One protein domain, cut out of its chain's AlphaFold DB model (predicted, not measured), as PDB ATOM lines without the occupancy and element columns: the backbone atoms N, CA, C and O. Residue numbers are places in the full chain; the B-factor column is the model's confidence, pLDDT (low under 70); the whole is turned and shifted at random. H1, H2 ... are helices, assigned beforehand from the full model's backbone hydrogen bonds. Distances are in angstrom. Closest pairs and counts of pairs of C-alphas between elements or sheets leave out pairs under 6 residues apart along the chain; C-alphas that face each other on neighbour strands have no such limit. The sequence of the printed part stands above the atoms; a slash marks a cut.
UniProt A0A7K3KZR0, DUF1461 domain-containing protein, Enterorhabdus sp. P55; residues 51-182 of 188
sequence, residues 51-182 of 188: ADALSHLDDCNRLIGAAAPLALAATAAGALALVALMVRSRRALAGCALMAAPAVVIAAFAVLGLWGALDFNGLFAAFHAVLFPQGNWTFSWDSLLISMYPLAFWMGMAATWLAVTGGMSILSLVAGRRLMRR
ATOM      1  N   ALA A  51     -58.300 160.900 -17.518       88.62
ATOM      2  CA  ALA A  51     -56.882 160.982 -17.182       88.62
ATOM      3  C   ALA A  51     -56.642 161.064 -15.665       88.62
ATOM      4  O   ALA A  51     -55.704 160.437 -15.166       88.62
ATOM      5  N   ASP A  52     -57.503 161.779 -14.936       89.75
ATOM      6  CA  ASP A  52     -57.392 161.924 -13.484       89.75
ATOM      7  C   ASP A  52     -57.711 160.600 -12.780       89.75
ATOM      8  O   ASP A  52     -56.946 160.168 -11.917       89.75
ATOM      9  N   ALA A  53     -58.759 159.883 -13.203       91.00
ATOM     10  CA  ALA A  53     -59.111 158.573 -12.659       91.00
ATOM     11  C   ALA A  53     -58.012 157.531 -12.905       91.00
ATOM     12  O   ALA A  53     -57.652 156.779 -11.996       91.00
ATOM     13  N   LEU A  54     -57.444 157.494 -14.115       92.94
ATOM     14  CA  LEU A  54     -56.326 156.604 -14.437       92.94
ATOM     15  C   LEU A  54     -55.076 156.950 -13.622       92.94
ATOM     16  O   LEU A  54     -54.442 156.050 -13.070       92.94
ATOM     17  N   SER A  55     -54.741 158.238 -13.506       94.38
ATOM     18  CA  SER A  55     -53.615 158.691 -12.685       94.38
ATOM     19  C   SER A  55     -53.810 158.319 -11.217       94.38
ATOM     20  O   SER A  55     -52.873 157.851 -10.576       94.38
ATOM     21  N   HIS A  56     -55.019 158.489 -10.684       94.94
ATOM     22  CA  HIS A  56     -55.326 158.160  -9.299       94.94
ATOM     23  C   HIS A  56     -55.246 156.655  -9.023       94.94
ATOM     24  O   HIS A  56     -54.713 156.232  -7.995       94.94
ATOM     25  N   LEU A  57     -55.727 155.824  -9.953       95.12
ATOM     26  CA  LEU A  57     -55.591 154.370  -9.865       95.12
ATOM     27  C   LEU A  57     -54.125 153.926  -9.908       95.12
ATOM     28  O   LEU A  57     -53.748 153.008  -9.174       95.12
ATOM     29  N   ASP A  58     -53.285 154.579 -10.716       97.19
ATOM     30  CA  ASP A  58     -51.846 154.309 -10.734       97.19
ATOM     31  C   ASP A  58     -51.179 154.715  -9.408       97.19
ATOM     32  O   ASP A  58     -50.396 153.942  -8.847       97.19
ATOM     33  N   ASP A  59     -51.555 155.861  -8.833       96.88
ATOM     34  CA  ASP A  59     -51.095 156.283  -7.504       96.88
ATOM     35  C   ASP A  59     -51.488 155.265  -6.419       96.88
ATOM     36  O   ASP A  59     -50.660 154.875  -5.589       96.88
ATOM     37  N   CYS A  60     -52.727 154.763  -6.459       96.06
ATOM     38  CA  CYS A  60     -53.204 153.705  -5.567       96.06
ATOM     39  C   CYS A  60     -52.396 152.412  -5.735       96.06
ATOM     40  O   CYS A  60     -51.983 151.798  -4.748       96.06
ATOM     41  N   ASN A  61     -52.140 152.002  -6.978       96.81
ATOM     42  CA  ASN A  61     -51.377 150.798  -7.282       96.81
ATOM     43  C   ASN A  61     -49.930 150.900  -6.775       96.81
ATOM     44  O   ASN A  61     -49.425 149.961  -6.160       96.81
ATOM     45  N   ARG A  62     -49.276 152.053  -6.956       97.19
ATOM     46  CA  ARG A  62     -47.927 152.314  -6.426       97.19
ATOM     47  C   ARG A  62     -47.902 152.295  -4.902       97.19
ATOM     48  O   ARG A  62     -47.026 151.655  -4.319       97.19
ATOM     49  N   LEU A  63     -48.871 152.950  -4.258       96.81
ATOM     50  CA  LEU A  63     -48.993 152.973  -2.801       96.81
ATOM     51  C   LEU A  63     -49.152 151.555  -2.237       96.81
ATOM     52  O   LEU A  63     -48.418 151.165  -1.330       96.81
ATOM     53  N   ILE A  64     -50.075 150.765  -2.794       95.31
ATOM     54  CA  ILE A  64     -50.321 149.382  -2.365       95.31
ATOM     55  C   ILE A  64     -49.106 148.500  -2.666       95.31
ATOM     56  O   ILE A  64     -48.684 147.729  -1.802       95.31
ATOM     57  N   GLY A  65     -48.506 148.641  -3.849       97.31
ATOM     58  CA  GLY A  65     -47.310 147.906  -4.257       97.31
ATOM     59  C   GLY A  65     -46.113 148.146  -3.333       97.31
ATOM     60  O   GLY A  65     -45.347 147.221  -3.076       97.31
ATOM     61  N   ALA A  66     -45.987 149.351  -2.772       96.19
ATOM     62  CA  ALA A  66     -44.973 149.673  -1.770       96.19
ATOM     63  C   ALA A  66     -45.364 149.212  -0.353       96.19
ATOM     64  O   ALA A  66     -44.537 148.669   0.381       96.19
ATOM     65  N   ALA A  67     -46.622 149.406   0.049       96.12
ATOM     66  CA  ALA A  67     -47.084 149.127   1.408       96.12
ATOM     67  C   ALA A  67     -47.233 147.626   1.701       96.12
ATOM     68  O   ALA A  67     -46.899 147.179   2.798       96.12
ATOM     69  N   ALA A  68     -47.703 146.831   0.736       94.81
ATOM     70  CA  ALA A  68     -47.950 145.401   0.908       94.81
ATOM     71  C   ALA A  68     -46.704 144.595   1.343       94.81
ATOM     72  O   ALA A  68     -46.792 143.885   2.351       94.81
ATOM     73  N   PRO A  69     -45.533 144.695   0.676       96.81
ATOM     74  CA  PRO A  69     -44.342 143.968   1.114       96.81
ATOM     75  C   PRO A  69     -43.838 144.447   2.481       96.81
ATOM     76  O   PRO A  69     -43.385 143.627   3.278       96.81
ATOM     77  N   LEU A  70     -43.963 145.743   2.795       97.50
ATOM     78  CA  LEU A  70     -43.594 146.283   4.107       97.50
ATOM     79  C   LEU A  70     -44.502 145.742   5.217       97.50
ATOM     80  O   LEU A  70     -44.010 145.327   6.267       97.50
ATOM     81  N   ALA A  71     -45.812 145.683   4.976       94.88
ATOM     82  CA  ALA A  71     -46.773 145.104   5.909       94.88
ATOM     83  C   ALA A  71     -46.512 143.604   6.133       94.88
ATOM     84  O   ALA A  71     -46.550 143.127   7.273       94.88
ATOM     85  N   LEU A  72     -46.182 142.863   5.070       96.75
ATOM     86  CA  LEU A  72     -45.809 141.453   5.166       96.75
ATOM     87  C   LEU A  72     -44.509 141.267   5.964       96.75
ATOM     88  O   LEU A  72     -44.456 140.427   6.863       96.75
ATOM     89  N   ALA A  73     -43.488 142.081   5.690       97.62
ATOM     90  CA  ALA A  73     -42.222 142.057   6.415       97.62
ATOM     91  C   ALA A  73     -42.406 142.391   7.903       97.62
ATOM     92  O   ALA A  73     -41.870 141.689   8.760       97.62
ATOM     93  N   ALA A  74     -43.216 143.404   8.231       96.44
ATOM     94  CA  ALA A  74     -43.545 143.760   9.610       96.44
ATOM     95  C   ALA A  74     -44.293 142.627  10.332       96.44
ATOM     96  O   ALA A  74     -43.988 142.316  11.485       96.44
ATOM     97  N   THR A  75     -45.222 141.960   9.641       94.81
ATOM     98  CA  THR A  75     -45.946 140.795  10.174       94.81
ATOM     99  C   THR A  75     -44.990 139.635  10.459       94.81
ATOM    100  O   THR A  75     -45.020 139.061  11.549       94.81
ATOM    101  N   ALA A  76     -44.095 139.321   9.517       97.56
ATOM    102  CA  ALA A  76     -43.082 138.282   9.687       97.56
ATOM    103  C   ALA A  76     -42.120 138.609  10.843       97.56
ATOM    104  O   ALA A  76     -41.864 137.757  11.693       97.56
ATOM    105  N   ALA A  77     -41.644 139.853  10.928       97.88
ATOM    106  CA  ALA A  77     -40.785 140.315  12.015       97.88
ATOM    107  C   ALA A  77     -41.487 140.228  13.380       97.88
ATOM    108  O   ALA A  77     -40.896 139.746  14.345       97.88
ATOM    109  N   GLY A  78     -42.762 140.625  13.461       96.38
ATOM    110  CA  GLY A  78     -43.576 140.494  14.670       96.38
ATOM    111  C   GLY A  78     -43.755 139.035  15.103       96.38
ATOM    112  O   GLY A  78     -43.578 138.712  16.279       96.38
ATOM    113  N   ALA A  79     -44.024 138.132  14.156       96.12
ATOM    114  CA  ALA A  79     -44.116 136.699  14.426       96.12
ATOM    115  C   ALA A  79     -42.781 136.120  14.925       96.12
ATOM    116  O   ALA A  79     -42.755 135.414  15.935       96.12
ATOM    117  N   LEU A  80     -41.661 136.467  14.280       98.06
ATOM    118  CA  LEU A  80     -40.321 136.055  14.711       98.06
ATOM    119  C   LEU A  80     -39.977 136.590  16.105       98.06
ATOM    120  O   LEU A  80     -39.439 135.849  16.928       98.06
ATOM    121  N   ALA A  81     -40.330 137.841  16.408       97.00
ATOM    122  CA  ALA A  81     -40.136 138.423  17.732       97.00
ATOM    123  C   ALA A  81     -40.942 137.672  18.803       97.00
ATOM    124  O   ALA A  81     -40.407 137.358  19.869       97.00
ATOM    125  N   LEU A  82     -42.198 137.309  18.515       96.06
ATOM    126  CA  LEU A  82     -43.011 136.483  19.410       96.06
ATOM    127  C   LEU A  82     -42.377 135.105  19.636       96.06
ATOM    128  O   LEU A  82     -42.254 134.677  20.785       96.06
ATOM    129  N   VAL A  83     -41.912 134.434  18.579       96.00
ATOM    130  CA  VAL A  83     -41.205 133.146  18.692       96.00
ATOM    131  C   VAL A  83     -39.937 133.291  19.537       96.00
ATOM    132  O   VAL A  83     -39.720 132.501  20.456       96.00
ATOM    133  N   ALA A  84     -39.131 134.326  19.303       97.00
ATOM    134  CA  ALA A  84     -37.917 134.585  20.070       97.00
ATOM    135  C   ALA A  84     -38.214 134.815  21.562       97.00
ATOM    136  O   ALA A  84     -37.517 134.275  22.423       97.00
ATOM    137  N   LEU A  85     -39.273 135.563  21.895       95.56
ATOM    138  CA  LEU A  85     -39.714 135.734  23.282       95.56
ATOM    139  C   LEU A  85     -40.130 134.400  23.912       95.56
ATOM    140  O   LEU A  85     -39.790 134.142  25.068       95.56
ATOM    141  N   MET A  86     -40.814 133.540  23.158       92.38
ATOM    142  CA  MET A  86     -41.238 132.221  23.628       92.38
ATOM    143  C   MET A  86     -40.055 131.279  23.882       92.38
ATOM    144  O   MET A  86     -40.020 130.637  24.931       92.38
ATOM    145  N   VAL A  87     -39.067 131.239  22.979       94.69
ATOM    146  CA  VAL A  87     -37.843 130.426  23.125       94.69
ATOM    147  C   VAL A  87     -36.985 130.911  24.295       94.69
ATOM    148  O   VAL A  87     -36.406 130.106  25.017       94.69
ATOM    149  N   ARG A  88     -36.946 132.225  24.546       94.44
ATOM    150  CA  ARG A  88     -36.233 132.816  25.693       94.44
ATOM    151  C   ARG A  88     -37.028 132.751  27.004       94.44
ATOM    152  O   ARG A  88     -36.680 133.450  27.953       94.44
ATOM    153  N   SER A  89     -38.117 131.978  27.053       91.12
ATOM    154  CA  SER A  89     -39.008 131.833  28.216       91.12
ATOM    155  C   SER A  89     -39.611 133.152  28.729       91.12
ATOM    156  O   SER A  89     -40.107 133.225  29.852       91.12
ATOM    157  N   ARG A  90     -39.659 134.201  27.896       92.12
ATOM    158  CA  ARG A  90     -40.242 135.521  28.203       92.12
ATOM    159  C   ARG A  90     -41.747 135.554  27.912       92.12
ATOM    160  O   ARG A  90     -42.260 136.470  27.269       92.12
ATOM    161  N   ARG A  91     -42.466 134.545  28.409       90.19
ATOM    162  CA  ARG A  91     -43.898 134.315  28.136       90.19
ATOM    163  C   ARG A  91     -44.791 135.475  28.567       90.19
ATOM    164  O   ARG A  91     -45.713 135.825  27.842       90.19
ATOM    165  N   ALA A  92     -44.486 136.115  29.696       90.69
ATOM    166  CA  ALA A  92     -45.241 137.277  30.162       90.69
ATOM    167  C   ALA A  92     -45.175 138.446  29.161       90.69
ATOM    168  O   ALA A  92     -46.204 139.028  28.842       90.69
ATOM    169  N   LEU A  93     -43.991 138.734  28.600       93.31
ATOM    170  CA  LEU A  93     -43.818 139.802  27.608       93.31
ATOM    171  C   LEU A  93     -44.524 139.482  26.287       93.31
ATOM    172  O   LEU A  93     -45.199 140.347  25.735       93.31
ATOM    173  N   ALA A  94     -44.424 138.239  25.806       94.00
ATOM    174  CA  ALA A  94     -45.175 137.798  24.630       94.00
ATOM    175  C   ALA A  94     -46.694 137.882  24.867       94.00
ATOM    176  O   ALA A  94     -47.435 138.318  23.990       94.00
ATOM    177  N   GLY A  95     -47.156 137.528  26.070       94.12
ATOM    178  CA  GLY A  95     -48.557 137.638  26.462       94.12
ATOM    179  C   GLY A  95     -49.052 139.083  26.482       94.12
ATOM    180  O   GLY A  95     -50.101 139.370  25.911       94.12
ATOM    181  N   CYS A  96     -48.261 140.001  27.048       94.94
ATOM    182  CA  CYS A  96     -48.545 141.433  27.007       94.94
ATOM    183  C   CYS A  96     -48.609 141.959  25.568       94.94
ATOM    184  O   CYS A  96     -49.546 142.679  25.239       94.94
ATOM    185  N   ALA A  97     -47.669 141.579  24.697       94.94
ATOM    186  CA  ALA A  97     -47.668 142.001  23.294       94.94
ATOM    187  C   ALA A  97     -48.926 141.519  22.546       94.94
ATOM    188  O   ALA A  97     -49.590 142.313  21.880       94.94
ATOM    189  N   LEU A  98     -49.303 140.248  22.734       96.56
ATOM    190  CA  LEU A  98     -50.525 139.651  22.182       96.56
ATOM    191  C   LEU A  98     -51.815 140.261  22.747       96.56
ATOM    192  O   LEU A  98     -52.882 140.067  22.180       96.56
ATOM    193  N   MET A  99     -51.752 141.003  23.853       96.50
ATOM    194  CA  MET A  99     -52.904 141.736  24.374       96.50
ATOM    195  C   MET A  99     -52.916 143.203  23.943       96.50
ATOM    196  O   MET A  99     -53.960 143.712  23.546       96.50
ATOM    197  N   ALA A 100     -51.768 143.876  24.002       95.44
ATOM    198  CA  ALA A 100     -51.648 145.297  23.706       95.44
ATOM    199  C   ALA A 100     -51.853 145.594  22.216       95.44
ATOM    200  O   ALA A 100     -52.630 146.481  21.876       95.44
ATOM    201  N   ALA A 101     -51.214 144.826  21.326       94.50
ATOM    202  CA  ALA A 101     -51.309 145.046  19.884       94.50
ATOM    203  C   ALA A 101     -52.760 144.997  19.357       94.50
ATOM    204  O   ALA A 101     -53.203 145.983  18.767       94.50
ATOM    205  N   PRO A 102     -53.553 143.930  19.598       95.81
ATOM    206  CA  PRO A 102     -54.940 143.907  19.134       95.81
ATOM    207  C   PRO A 102     -55.835 144.927  19.847       95.81
ATOM    208  O   PRO A 102     -56.791 145.400  19.243       95.81
ATOM    209  N   ALA A 103     -55.543 145.307  21.096       95.38
ATOM    210  CA  ALA A 103     -56.313 146.346  21.784       95.38
ATOM    211  C   ALA A 103     -56.169 147.713  21.094       95.38
ATOM    212  O   ALA A 103     -57.168 148.404  20.905       95.38
ATOM    213  N   VAL A 104     -54.953 148.068  20.663       95.88
ATOM    214  CA  VAL A 104     -54.702 149.289  19.879       95.88
ATOM    215  C   VAL A 104     -55.440 149.236  18.541       95.88
ATOM    216  O   VAL A 104     -56.102 150.203  18.175       95.88
ATOM    217  N   VAL A 105     -55.384 148.101  17.837       94.50
ATOM    218  CA  VAL A 105     -56.082 147.927  16.552       94.50
ATOM    219  C   VAL A 105     -57.597 148.067  16.715       94.50
ATOM    220  O   VAL A 105     -58.221 148.813  15.965       94.50
ATOM    221  N   ILE A 106     -58.192 147.415  17.720       94.81
ATOM    222  CA  ILE A 106     -59.629 147.530  18.012       94.81
ATOM    223  C   ILE A 106     -60.004 148.984  18.324       94.81
ATOM    224  O   ILE A 106     -61.003 149.474  17.804       94.81
ATOM    225  N   ALA A 107     -59.215 149.679  19.149       95.62
ATOM    226  CA  ALA A 107     -59.474 151.075  19.487       95.62
ATOM    227  C   ALA A 107     -59.420 151.981  18.245       95.62
ATOM    228  O   ALA A 107     -60.315 152.801  18.052       95.62
ATOM    229  N   ALA A 108     -58.426 151.792  17.372       94.44
ATOM    230  CA  ALA A 108     -58.320 152.533  16.116       94.44
ATOM    231  C   ALA A 108     -59.527 152.278  15.200       94.44
ATOM    232  O   ALA A 108     -60.123 153.227  14.697       94.44
ATOM    233  N   PHE A 109     -59.943 151.018  15.040       92.25
ATOM    234  CA  PHE A 109     -61.138 150.666  14.264       92.25
ATOM    235  C   PHE A 109     -62.416 151.259  14.859       92.25
ATOM    236  O   PHE A 109     -63.276 151.707  14.110       92.25
ATOM    237  N   ALA A 110     -62.547 151.295  16.186       94.00
ATOM    238  CA  ALA A 110     -63.700 151.904  16.839       94.00
ATOM    239  C   ALA A 110     -63.763 153.416  16.573       94.00
ATOM    240  O   ALA A 110     -64.829 153.928  16.242       94.00
ATOM    241  N   VAL A 111     -62.628 154.118  16.663       96.31
ATOM    242  CA  VAL A 111     -62.550 155.563  16.388       96.31
ATOM    243  C   VAL A 111     -62.828 155.861  14.915       96.31
ATOM    244  O   VAL A 111     -63.689 156.683  14.614       96.31
ATOM    245  N   LEU A 112     -62.140 155.179  13.995       94.06
ATOM    246  CA  LEU A 112     -62.311 155.391  12.556       94.06
ATOM    247  C   LEU A 112     -63.701 154.963  12.079       94.06
ATOM    248  O   LEU A 112     -64.311 155.654  11.272       94.06
ATOM    249  N   GLY A 113     -64.227 153.858  12.610       92.19
ATOM    250  CA  GLY A 113     -65.576 153.384  12.316       92.19
ATOM    251  C   GLY A 113     -66.649 154.347  12.821       92.19
ATOM    252  O   GLY A 113     -67.599 154.628  12.096       92.19
ATOM    253  N   LEU A 114     -66.479 154.907  14.025       95.75
ATOM    254  CA  LEU A 114     -67.382 155.932  14.550       95.75
ATOM    255  C   LEU A 114     -67.323 157.214  13.712       95.75
ATOM    256  O   LEU A 114     -68.374 157.756  13.381       95.75
ATOM    257  N   TRP A 115     -66.128 157.677  13.332       96.12
ATOM    258  CA  TRP A 115     -65.993 158.833  12.444       96.12
ATOM    259  C   TRP A 115     -66.668 158.565  11.098       96.12
ATOM    260  O   TRP A 115     -67.528 159.339  10.697       96.12
ATOM    261  N   GLY A 116     -66.385 157.436  10.449       91.38
ATOM    262  CA  GLY A 116     -67.014 157.082   9.175       91.38
ATOM    263  C   GLY A 116     -68.540 156.968   9.255       91.38
ATOM    264  O   GLY A 116     -69.224 157.325   8.303       91.38
ATOM    265  N   ALA A 117     -69.086 156.524  10.391       91.12
ATOM    266  CA  ALA A 117     -70.532 156.458  10.608       91.12
ATOM    267  C   ALA A 117     -71.186 157.840  10.791       91.12
ATOM    268  O   ALA A 117     -72.354 158.006  10.443       91.12
ATOM    269  N   LEU A 118     -70.459 158.815  11.346       95.44
ATOM    270  CA  LEU A 118     -70.956 160.174  11.593       95.44
ATOM    271  C   LEU A 118     -70.715 161.120  10.407       95.44
ATOM    272  O   LEU A 118     -71.567 161.950  10.106       95.44
ATOM    273  N   ASP A 119     -69.559 161.004   9.753       94.69
ATOM    274  CA  ASP A 119     -69.108 161.862   8.659       94.69
ATOM    275  C   ASP A 119     -68.176 161.093   7.711       94.69
ATOM    276  O   ASP A 119     -66.949 161.237   7.711       94.69
ATOM    277  N   PHE A 120     -68.785 160.242   6.885       87.69
ATOM    278  CA  PHE A 120     -68.065 159.475   5.874       87.69
ATOM    279  C   PHE A 120     -67.284 160.374   4.906       87.69
ATOM    280  O   PHE A 120     -66.142 160.060   4.583       87.69
ATOM    281  N   ASN A 121     -67.867 161.495   4.466       90.62
ATOM    282  CA  ASN A 121     -67.227 162.396   3.506       90.62
ATOM    283  C   ASN A 121     -65.967 163.041   4.095       90.62
ATOM    284  O   ASN A 121     -64.942 163.093   3.417       90.62
ATOM    285  N   GLY A 122     -66.013 163.486   5.355       93.50
ATOM    286  CA  GLY A 122     -64.842 164.024   6.043       93.50
ATOM    287  C   GLY A 122     -63.744 162.983   6.245       93.50
ATOM    288  O   GLY A 122     -62.582 163.268   5.957       93.50
ATOM    289  N   LEU A 123     -64.096 161.760   6.666       93.00
ATOM    290  CA  LEU A 123     -63.129 160.660   6.779       93.00
ATOM    291  C   LEU A 123     -62.501 160.322   5.418       93.00
ATOM    292  O   LEU A 123     -61.282 160.183   5.319       93.00
ATOM    293  N   PHE A 124     -63.324 160.207   4.372       90.88
ATOM    294  CA  PHE A 124     -62.885 159.925   3.007       90.88
ATOM    295  C   PHE A 124     -61.919 161.002   2.507       90.88
ATOM    296  O   PHE A 124     -60.824 160.675   2.052       90.88
ATOM    297  N   ALA A 125     -62.280 162.279   2.647       93.56
ATOM    298  CA  ALA A 125     -61.444 163.394   2.220       93.56
ATOM    299  C   ALA A 125     -60.130 163.464   3.012       93.56
ATOM    300  O   ALA A 125     -59.073 163.661   2.418       93.56
ATOM    301  N   ALA A 126     -60.165 163.256   4.332       96.12
ATOM    302  CA  ALA A 126     -58.963 163.250   5.164       96.12
ATOM    303  C   ALA A 126     -58.009 162.107   4.787       96.12
ATOM    304  O   ALA A 126     -56.807 162.325   4.650       96.12
ATOM    305  N   PHE A 127     -58.542 160.900   4.575       93.88
ATOM    306  CA  PHE A 127     -57.763 159.745   4.131       93.88
ATOM    307  C   PHE A 127     -57.073 160.014   2.788       93.88
ATOM    308  O   PHE A 127     -55.862 159.816   2.668       93.88
ATOM    309  N   HIS A 128     -57.815 160.524   1.801       95.88
ATOM    310  CA  HIS A 128     -57.252 160.800   0.483       95.88
ATOM    311  C   HIS A 128     -56.285 161.983   0.495       95.88
ATOM    312  O   HIS A 128     -55.242 161.902  -0.137       95.88
ATOM    313  N   ALA A 129     -56.554 163.045   1.254       94.50
ATOM    314  CA  ALA A 129     -55.639 164.181   1.355       94.50
ATOM    315  C   ALA A 129     -54.283 163.797   1.971       94.50
ATOM    316  O   ALA A 129     -53.253 164.340   1.576       94.50
ATOM    317  N   VAL A 130     -54.266 162.855   2.923       96.06
ATOM    318  CA  VAL A 130     -53.025 162.359   3.540       96.06
ATOM    319  C   VAL A 130     -52.225 161.482   2.576       96.06
ATOM    320  O   VAL A 130     -51.001 161.596   2.523       96.06
ATOM    321  N   LEU A 131     -52.891 160.593   1.836       95.69
ATOM    322  CA  LEU A 131     -52.222 159.620   0.965       95.69
ATOM    323  C   LEU A 131     -51.926 160.157  -0.440       95.69
ATOM    324  O   LEU A 131     -50.965 159.717  -1.069       95.69
ATOM    325  N   PHE A 132     -52.729 161.109  -0.909       96.00
ATOM    326  CA  PHE A 132     -52.709 161.669  -2.259       96.00
ATOM    327  C   PHE A 132     -52.756 163.209  -2.207       96.00
ATOM    328  O   PHE A 132     -53.745 163.834  -2.616       96.00
ATOM    329  N   PRO A 133     -51.693 163.859  -1.699       93.94
ATOM    330  CA  PRO A 133     -51.635 165.316  -1.551       93.94
ATOM    331  C   PRO A 133     -51.703 166.087  -2.884       93.94
ATOM    332  O   PRO A 133     -51.970 167.285  -2.881       93.94
ATOM    333  N   GLN A 134     -51.485 165.417  -4.019       90.56
ATOM    334  CA  GLN A 134     -51.604 165.967  -5.372       90.56
ATOM    335  C   GLN A 134     -53.050 166.273  -5.801       90.56
ATOM    336  O   GLN A 134     -53.242 167.021  -6.753       90.56
ATOM    337  N   GLY A 135     -54.061 165.726  -5.111       91.88
ATOM    338  CA  GLY A 135     -55.461 166.140  -5.281       91.88
ATOM    339  C   GLY A 135     -56.229 165.540  -6.467       91.88
ATOM    340  O   GLY A 135     -57.339 165.985  -6.733       91.88
ATOM    341  N   ASN A 136     -55.705 164.522  -7.153       92.00
ATOM    342  CA  ASN A 136     -56.346 163.874  -8.313       92.00
ATOM    343  C   ASN A 136     -57.415 162.816  -7.949       92.00
ATOM    344  O   ASN A 136     -57.671 161.910  -8.729       92.00
ATOM    345  N   TRP A 137     -58.021 162.889  -6.760       93.31
ATOM    346  CA  TRP A 137     -58.898 161.841  -6.205       93.31
ATOM    347  C   TRP A 137     -60.381 162.233  -6.110       93.31
ATOM    348  O   TRP A 137     -61.194 161.475  -5.577       93.31
ATOM    349  N   THR A 138     -60.756 163.420  -6.590       90.88
ATOM    350  CA  THR A 138     -62.147 163.897  -6.590       90.88
ATOM    351  C   THR A 138     -62.792 163.694  -7.956       90.88
ATOM    352  O   THR A 138     -62.306 164.239  -8.941       90.88
ATOM    353  N   PHE A 139     -63.922 162.984  -7.999       89.56
ATOM    354  CA  PHE A 139     -64.640 162.648  -9.236       89.56
ATOM    355  C   PHE A 139     -66.122 163.016  -9.149       89.56
ATOM    356  O   PHE A 139     -66.655 163.232  -8.056       89.56
ATOM    357  N   SER A 140     -66.807 163.056 -10.296       87.81
ATOM    358  CA  SER A 140     -68.264 163.194 -10.318       87.81
ATOM    359  C   SER A 140     -68.936 161.964  -9.694       87.81
ATOM    360  O   SER A 140     -68.444 160.837  -9.809       87.81
ATOM    361  N   TRP A 141     -70.081 162.168  -9.033       84.62
ATOM    362  CA  TRP A 141     -70.850 161.093  -8.385       84.62
ATOM    363  C   TRP A 141     -71.291 159.988  -9.353       84.62
ATOM    364  O   TRP A 141     -71.485 158.848  -8.941       84.62
ATOM    365  N   ASP A 142     -71.468 160.340 -10.621       86.38
ATOM    366  CA  ASP A 142     -71.867 159.476 -11.725       86.38
ATOM    367  C   ASP A 142     -70.690 158.993 -12.583       86.38
ATOM    368  O   ASP A 142     -70.921 158.319 -13.589       86.38
ATOM    369  N   SER A 143     -69.447 159.292 -12.192       90.06
ATOM    370  CA  SER A 143     -68.252 158.779 -12.863       90.06
ATOM    371  C   SER A 143     -68.251 157.249 -12.898       90.06
ATOM    372  O   SER A 143     -68.758 156.565 -11.996       90.06
ATOM    373  N   LEU A 144     -67.632 156.693 -13.936       90.94
ATOM    374  CA  LEU A 144     -67.455 155.257 -14.105       90.94
ATOM    375  C   LEU A 144     -66.683 154.666 -12.923       90.94
ATOM    376  O   LEU A 144     -67.030 153.588 -12.446       90.94
ATOM    377  N   LEU A 145     -65.674 155.389 -12.421       90.75
ATOM    378  CA  LEU A 145     -64.860 154.954 -11.289       90.75
ATOM    379  C   LEU A 145     -65.706 154.752 -10.022       90.75
ATOM    380  O   LEU A 145     -65.619 153.697  -9.394       90.75
ATOM    381  N   ILE A 146     -66.557 155.723  -9.667       87.75
ATOM    382  CA  ILE A 146     -67.451 155.604  -8.503       87.75
ATOM    383  C   ILE A 146     -68.523 154.536  -8.754       87.75
ATOM    384  O   ILE A 146     -68.811 153.720  -7.877       87.75
ATOM    385  N   SER A 147     -69.079 154.489  -9.966       88.56
ATOM    386  CA  SER A 147     -70.152 153.554 -10.325       88.56
ATOM    387  C   SER A 147     -69.697 152.089 -10.347       88.56
ATOM    388  O   SER A 147     -70.487 151.197 -10.035       88.56
ATOM    389  N   MET A 148     -68.426 151.823 -10.672       89.06
ATOM    390  CA  MET A 148     -67.846 150.476 -10.673       89.06
ATOM    391  C   MET A 148     -67.679 149.900  -9.256       89.06
ATOM    392  O   MET A 148     -67.722 148.680  -9.084       89.06
ATOM    393  N   TYR A 149     -67.549 150.756  -8.236       85.31
ATOM    394  CA  TYR A 149     -67.424 150.365  -6.828       85.31
ATOM    395  C   TYR A 149     -68.594 150.914  -5.994       85.31
ATOM    396  O   TYR A 149     -68.411 151.827  -5.182       85.31
ATOM    397  N   PRO A 150     -69.813 150.365  -6.162       83.31
ATOM    398  CA  PRO A 150     -71.008 150.878  -5.500       83.31
ATOM    399  C   PRO A 150     -70.936 150.714  -3.976       83.31
ATOM    400  O   PRO A 150     -70.216 149.865  -3.452       83.31
ATOM    401  N   LEU A 151     -71.764 151.462  -3.241       80.31
ATOM    402  CA  LEU A 151     -71.789 151.444  -1.770       80.31
ATOM    403  C   LEU A 151     -71.861 150.026  -1.170       80.31
ATOM    404  O   LEU A 151     -71.172 149.730  -0.196       80.31
ATOM    405  N   ALA A 152     -72.650 149.128  -1.767       83.38
ATOM    406  CA  ALA A 152     -72.775 147.746  -1.305       83.38
ATOM    407  C   ALA A 152     -71.444 146.969  -1.353       83.38
ATOM    408  O   ALA A 152     -71.171 146.172  -0.455       83.38
ATOM    409  N   PHE A 153     -70.598 147.225  -2.359       87.69
ATOM    410  CA  PHE A 153     -69.254 146.647  -2.442       87.69
ATOM    411  C   PHE A 153     -68.396 147.110  -1.257       87.69
ATOM    412  O   PHE A 153     -67.818 146.281  -0.552       87.69
ATOM    413  N   TRP A 154     -68.385 148.415  -0.969       85.31
ATOM    414  CA  TRP A 154     -67.634 148.977   0.156       85.31
ATOM    415  C   TRP A 154     -68.135 148.488   1.514       85.31
ATOM    416  O   TRP A 154     -67.327 148.161   2.382       85.31
ATOM    417  N   MET A 155     -69.453 148.366   1.694       86.06
ATOM    418  CA  MET A 155     -70.035 147.772   2.900       86.06
ATOM    419  C   MET A 155     -69.594 146.316   3.085       86.06
ATOM    420  O   MET A 155     -69.239 145.920   4.196       86.06
ATOM    421  N   GLY A 156     -69.569 145.529   2.003       92.25
ATOM    422  CA  GLY A 156     -69.055 144.159   2.017       92.25
ATOM    423  C   GLY A 156     -67.585 144.099   2.435       92.25
ATOM    424  O   GLY A 156     -67.238 143.359   3.355       92.25
ATOM    425  N   MET A 157     -66.734 144.936   1.836       91.88
ATOM    426  CA  MET A 157     -65.310 145.032   2.181       91.88
ATOM    427  C   MET A 157     -65.090 145.441   3.642       91.88
ATOM    428  O   MET A 157     -64.301 144.807   4.346       91.88
ATOM    429  N   ALA A 158     -65.824 146.449   4.123       88.44
ATOM    430  CA  ALA A 158     -65.772 146.889   5.514       88.44
ATOM    431  C   ALA A 158     -66.178 145.763   6.480       88.44
ATOM    432  O   ALA A 158     -65.502 145.536   7.487       88.44
ATOM    433  N   ALA A 159     -67.232 145.008   6.153       91.12
ATOM    434  CA  ALA A 159     -67.667 143.860   6.943       91.12
ATOM    435  C   ALA A 159     -66.608 142.746   6.973       91.12
ATOM    436  O   ALA A 159     -66.292 142.231   8.048       91.12
ATOM    437  N   THR A 160     -66.012 142.401   5.826       95.25
ATOM    438  CA  THR A 160     -64.927 141.410   5.748       95.25
ATOM    439  C   THR A 160     -63.715 141.841   6.573       95.25
ATOM    440  O   THR A 160     -63.186 141.045   7.351       95.25
ATOM    441  N   TRP A 161     -63.290 143.102   6.461       93.38
ATOM    442  CA  TRP A 161     -62.178 143.642   7.245       93.38
ATOM    443  C   TRP A 161     -62.444 143.604   8.743       93.38
ATOM    444  O   TRP A 161     -61.570 143.175   9.504       93.38
ATOM    445  N   LEU A 162     -63.643 144.002   9.169       91.62
ATOM    446  CA  LEU A 162     -64.033 143.962  10.573       91.62
ATOM    447  C   LEU A 162     -64.070 142.522  11.098       91.62
ATOM    448  O   LEU A 162     -63.563 142.257  12.187       91.62
ATOM    449  N   ALA A 163     -64.617 141.584  10.321       94.88
ATOM    450  CA  ALA A 163     -64.708 140.181  10.708       94.88
ATOM    451  C   ALA A 163     -63.324 139.536  10.873       94.88
ATOM    452  O   ALA A 163     -63.047 138.922  11.905       94.88
ATOM    453  N   VAL A 164     -62.431 139.706   9.892       95.75
ATOM    454  CA  VAL A 164     -61.083 139.115   9.927       95.75
ATOM    455  C   VAL A 164     -60.234 139.764  11.020       95.75
ATOM    456  O   VAL A 164     -59.648 139.061  11.847       95.75
ATOM    457  N   THR A 165     -60.203 141.098  11.075       94.56
ATOM    458  CA  THR A 165     -59.412 141.841  12.070       94.56
ATOM    459  C   THR A 165     -59.935 141.607  13.482       94.56
ATOM    460  O   THR A 165     -59.153 141.347  14.399       94.56
ATOM    461  N   GLY A 166     -61.256 141.643  13.668       94.44
ATOM    462  CA  GLY A 166     -61.905 141.370  14.946       94.44
ATOM    463  C   GLY A 166     -61.653 139.938  15.412       94.44
ATOM    464  O   GLY A 166     -61.219 139.728  16.545       94.44
ATOM    465  N   GLY A 167     -61.825 138.956  14.521       95.94
ATOM    466  CA  GLY A 167     -61.539 137.551  14.802       95.94
ATOM    467  C   GLY A 167     -60.084 137.326  15.219       95.94
ATOM    468  O   GLY A 167     -59.826 136.747  16.275       95.94
ATOM    469  N   MET A 168     -59.127 137.856  14.451       96.00
ATOM    470  CA  MET A 168     -57.700 137.749  14.773       96.00
ATOM    471  C   MET A 168     -57.352 138.452  16.090       96.00
ATOM    472  O   MET A 168     -56.578 137.933  16.896       96.00
ATOM    473  N   SER A 169     -57.972 139.602  16.358       96.25
ATOM    474  CA  SER A 169     -57.771 140.349  17.599       96.25
ATOM    475  C   SER A 169     -58.266 139.571  18.817       96.25
ATOM    476  O   SER A 169     -57.556 139.484  19.820       96.25
ATOM    477  N   ILE A 170     -59.440 138.939  18.725       95.75
ATOM    478  CA  ILE A 170     -59.981 138.076  19.785       95.75
ATOM    479  C   ILE A 170     -59.055 136.883  20.032       95.75
ATOM    480  O   ILE A 170     -58.725 136.595  21.185       95.75
ATOM    481  N   LEU A 171     -58.599 136.209  18.971       96.44
ATOM    482  CA  LEU A 171     -57.667 135.084  19.089       96.44
ATOM    483  C   LEU A 171     -56.362 135.504  19.775       96.44
ATOM    484  O   LEU A 171     -55.912 134.826  20.702       96.44
ATOM    485  N   SER A 172     -55.803 136.645  19.375       96.50
ATOM    486  CA  SER A 172     -54.588 137.213  19.961       96.50
ATOM    487  C   SER A 172     -54.778 137.549  21.449       96.50
ATOM    488  O   SER A 172     -54.010 137.080  22.293       96.50
ATOM    489  N   LEU A 173     -55.883 138.213  21.815       96.38
ATOM    490  CA  LEU A 173     -56.235 138.518  23.208       96.38
ATOM    491  C   LEU A 173     -56.382 137.252  24.066       96.38
ATOM    492  O   LEU A 173     -55.896 137.201  25.200       96.38
ATOM    493  N   VAL A 174     -57.053 136.221  23.546       95.94
ATOM    494  CA  VAL A 174     -57.227 134.937  24.244       95.94
ATOM    495  C   VAL A 174     -55.883 134.231  24.419       95.94
ATOM    496  O   VAL A 174     -55.598 133.736  25.514       95.94
ATOM    497  N   ALA A 175     -55.048 134.200  23.379       94.81
ATOM    498  CA  ALA A 175     -53.713 133.615  23.435       94.81
ATOM    499  C   ALA A 175     -52.828 134.338  24.461       94.81
ATOM    500  O   ALA A 175     -52.244 133.683  25.327       94.81
ATOM    501  N   GLY A 176     -52.808 135.674  24.435       95.12
ATOM    502  CA  GLY A 176     -52.057 136.492  25.383       95.12
ATOM    503  C   GLY A 176     -52.497 136.264  26.829       95.12
ATOM    504  O   GLY A 176     -51.673 135.944  27.688       95.12
ATOM    505  N   ARG A 177     -53.813 136.278  27.094       94.25
ATOM    506  CA  ARG A 177     -54.363 135.976  28.429       94.25
ATOM    507  C   ARG A 177     -53.994 134.575  28.914       94.25
ATOM    508  O   ARG A 177     -53.632 134.408  30.076       94.25
ATOM    509  N   ARG A 178     -54.091 133.554  28.055       92.94
ATOM    510  CA  ARG A 178     -53.707 132.172  28.409       92.94
ATOM    511  C   ARG A 178     -52.220 132.075  28.735       92.94
ATOM    512  O   ARG A 178     -51.858 131.383  29.684       92.94
ATOM    513  N   LEU A 179     -51.380 132.776  27.978       91.62
ATOM    514  CA  LEU A 179     -49.937 132.786  28.172       91.62
ATOM    515  C   LEU A 179     -49.529 133.470  29.484       91.62
ATOM    516  O   LEU A 179     -48.626 132.987  30.154       91.62
ATOM    517  N   MET A 180     -50.237 134.528  29.890       87.81
ATOM    518  CA  MET A 180     -50.011 135.211  31.172       87.81
ATOM    519  C   MET A 180     -50.563 134.439  32.379       87.81
ATOM    520  O   MET A 180     -50.000 134.522  33.465       87.81
ATOM    521  N   ARG A 181     -51.649 133.669  32.209       84.31
ATOM    522  CA  ARG A 181     -52.211 132.813  33.274       84.31
ATOM    523  C   ARG A 181     -51.338 131.599  33.588       84.31
ATOM    524  O   ARG A 181     -51.365 131.103  34.710       84.31
ATOM    525  N   ARG A 182     -50.558 131.121  32.616       71.12
ATOM    526  CA  ARG A 182     -49.509 130.118  32.836       71.12
ATOM    527  C   ARG A 182     -48.280 130.826  33.418       71.12
ATOM    528  O   ARG A 182     -47.353 131.163  32.686       71.12
TER     529      ARG A 182
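AT A GLANCE: This is residues 51 to 182 of the 188 residues of the protein "DUF1461 domain-containing protein" of Enterorhabdus sp. P55 (UniProt A0A7K3KZR0). The long helix H1 and helix H2 form a narrow V, joined at one end and open along most of its length, with H3 set across the open end. H5 packs along part of H2, while its first residues splay away, and the small H4 sits near the start of H1. The printed part has 132 residues with five named helices, H1 to H5 in chain order, and no named strand; it is all helix. It is loose and elongated, with a radius of gyration of the C-alphas of 19.0 A and spans of 58 by 30 by 21 A.

IN THESE COORDINATES: H1, residues 51 to 87, begins at C-alpha 51 (-56.882, 160.982, -17.182) and measures 54.0 A. H2, residues 91 to 118, measures 40.9 A, and H3 is residues 120 to 131. H4 is residues 144 to 148. H5, residues 151 to 181, measures 44.3 A and ends at C-alpha 181 (-52.211, 132.813, 33.274).

HOW THE PARTS SIT: H1 and H2 are a helical hairpin: residues 82 to 86 touch residues 91 to 94, closest at the C-alphas of Leu 82 and Ala 94, 5.8 A, at a shallow tilt of 25 degrees, opposite ways. H2 is the hub, touching three helices. It touches H5, with the C-alphas of Gly 95 and Gly 176 closest, 3.8 A, at a shallow tilt of 25 degrees, opposite ways. It touches H3 at a steep tilt of 59 degrees, the C-alphas of Gly 116 and Leu 123 closest at 5.8 A. H1 and H3 are apart, but only just, at 8.3 A. H1 and H5 are apart. H4 is close to H1 but not clearly touching, the C-alphas of Ala 53 and Leu 145 being 6.9 A apart. Each O i to N i+4 pair is within hydrogen-bond range in H3, H4 and H5; H1 has 31 of 33 and H2 23 of 24.

THE WHOLE: The C-alphas of Ala 51 and Arg 182 are the farthest apart, 59.2 A. Residues 64 to 77 of H1 stand free, as do residues 147 to 157. The link from H3 to H4, 12 residues, is long. The printed part has no cut, and no printed residue is under 70 in pLDDT.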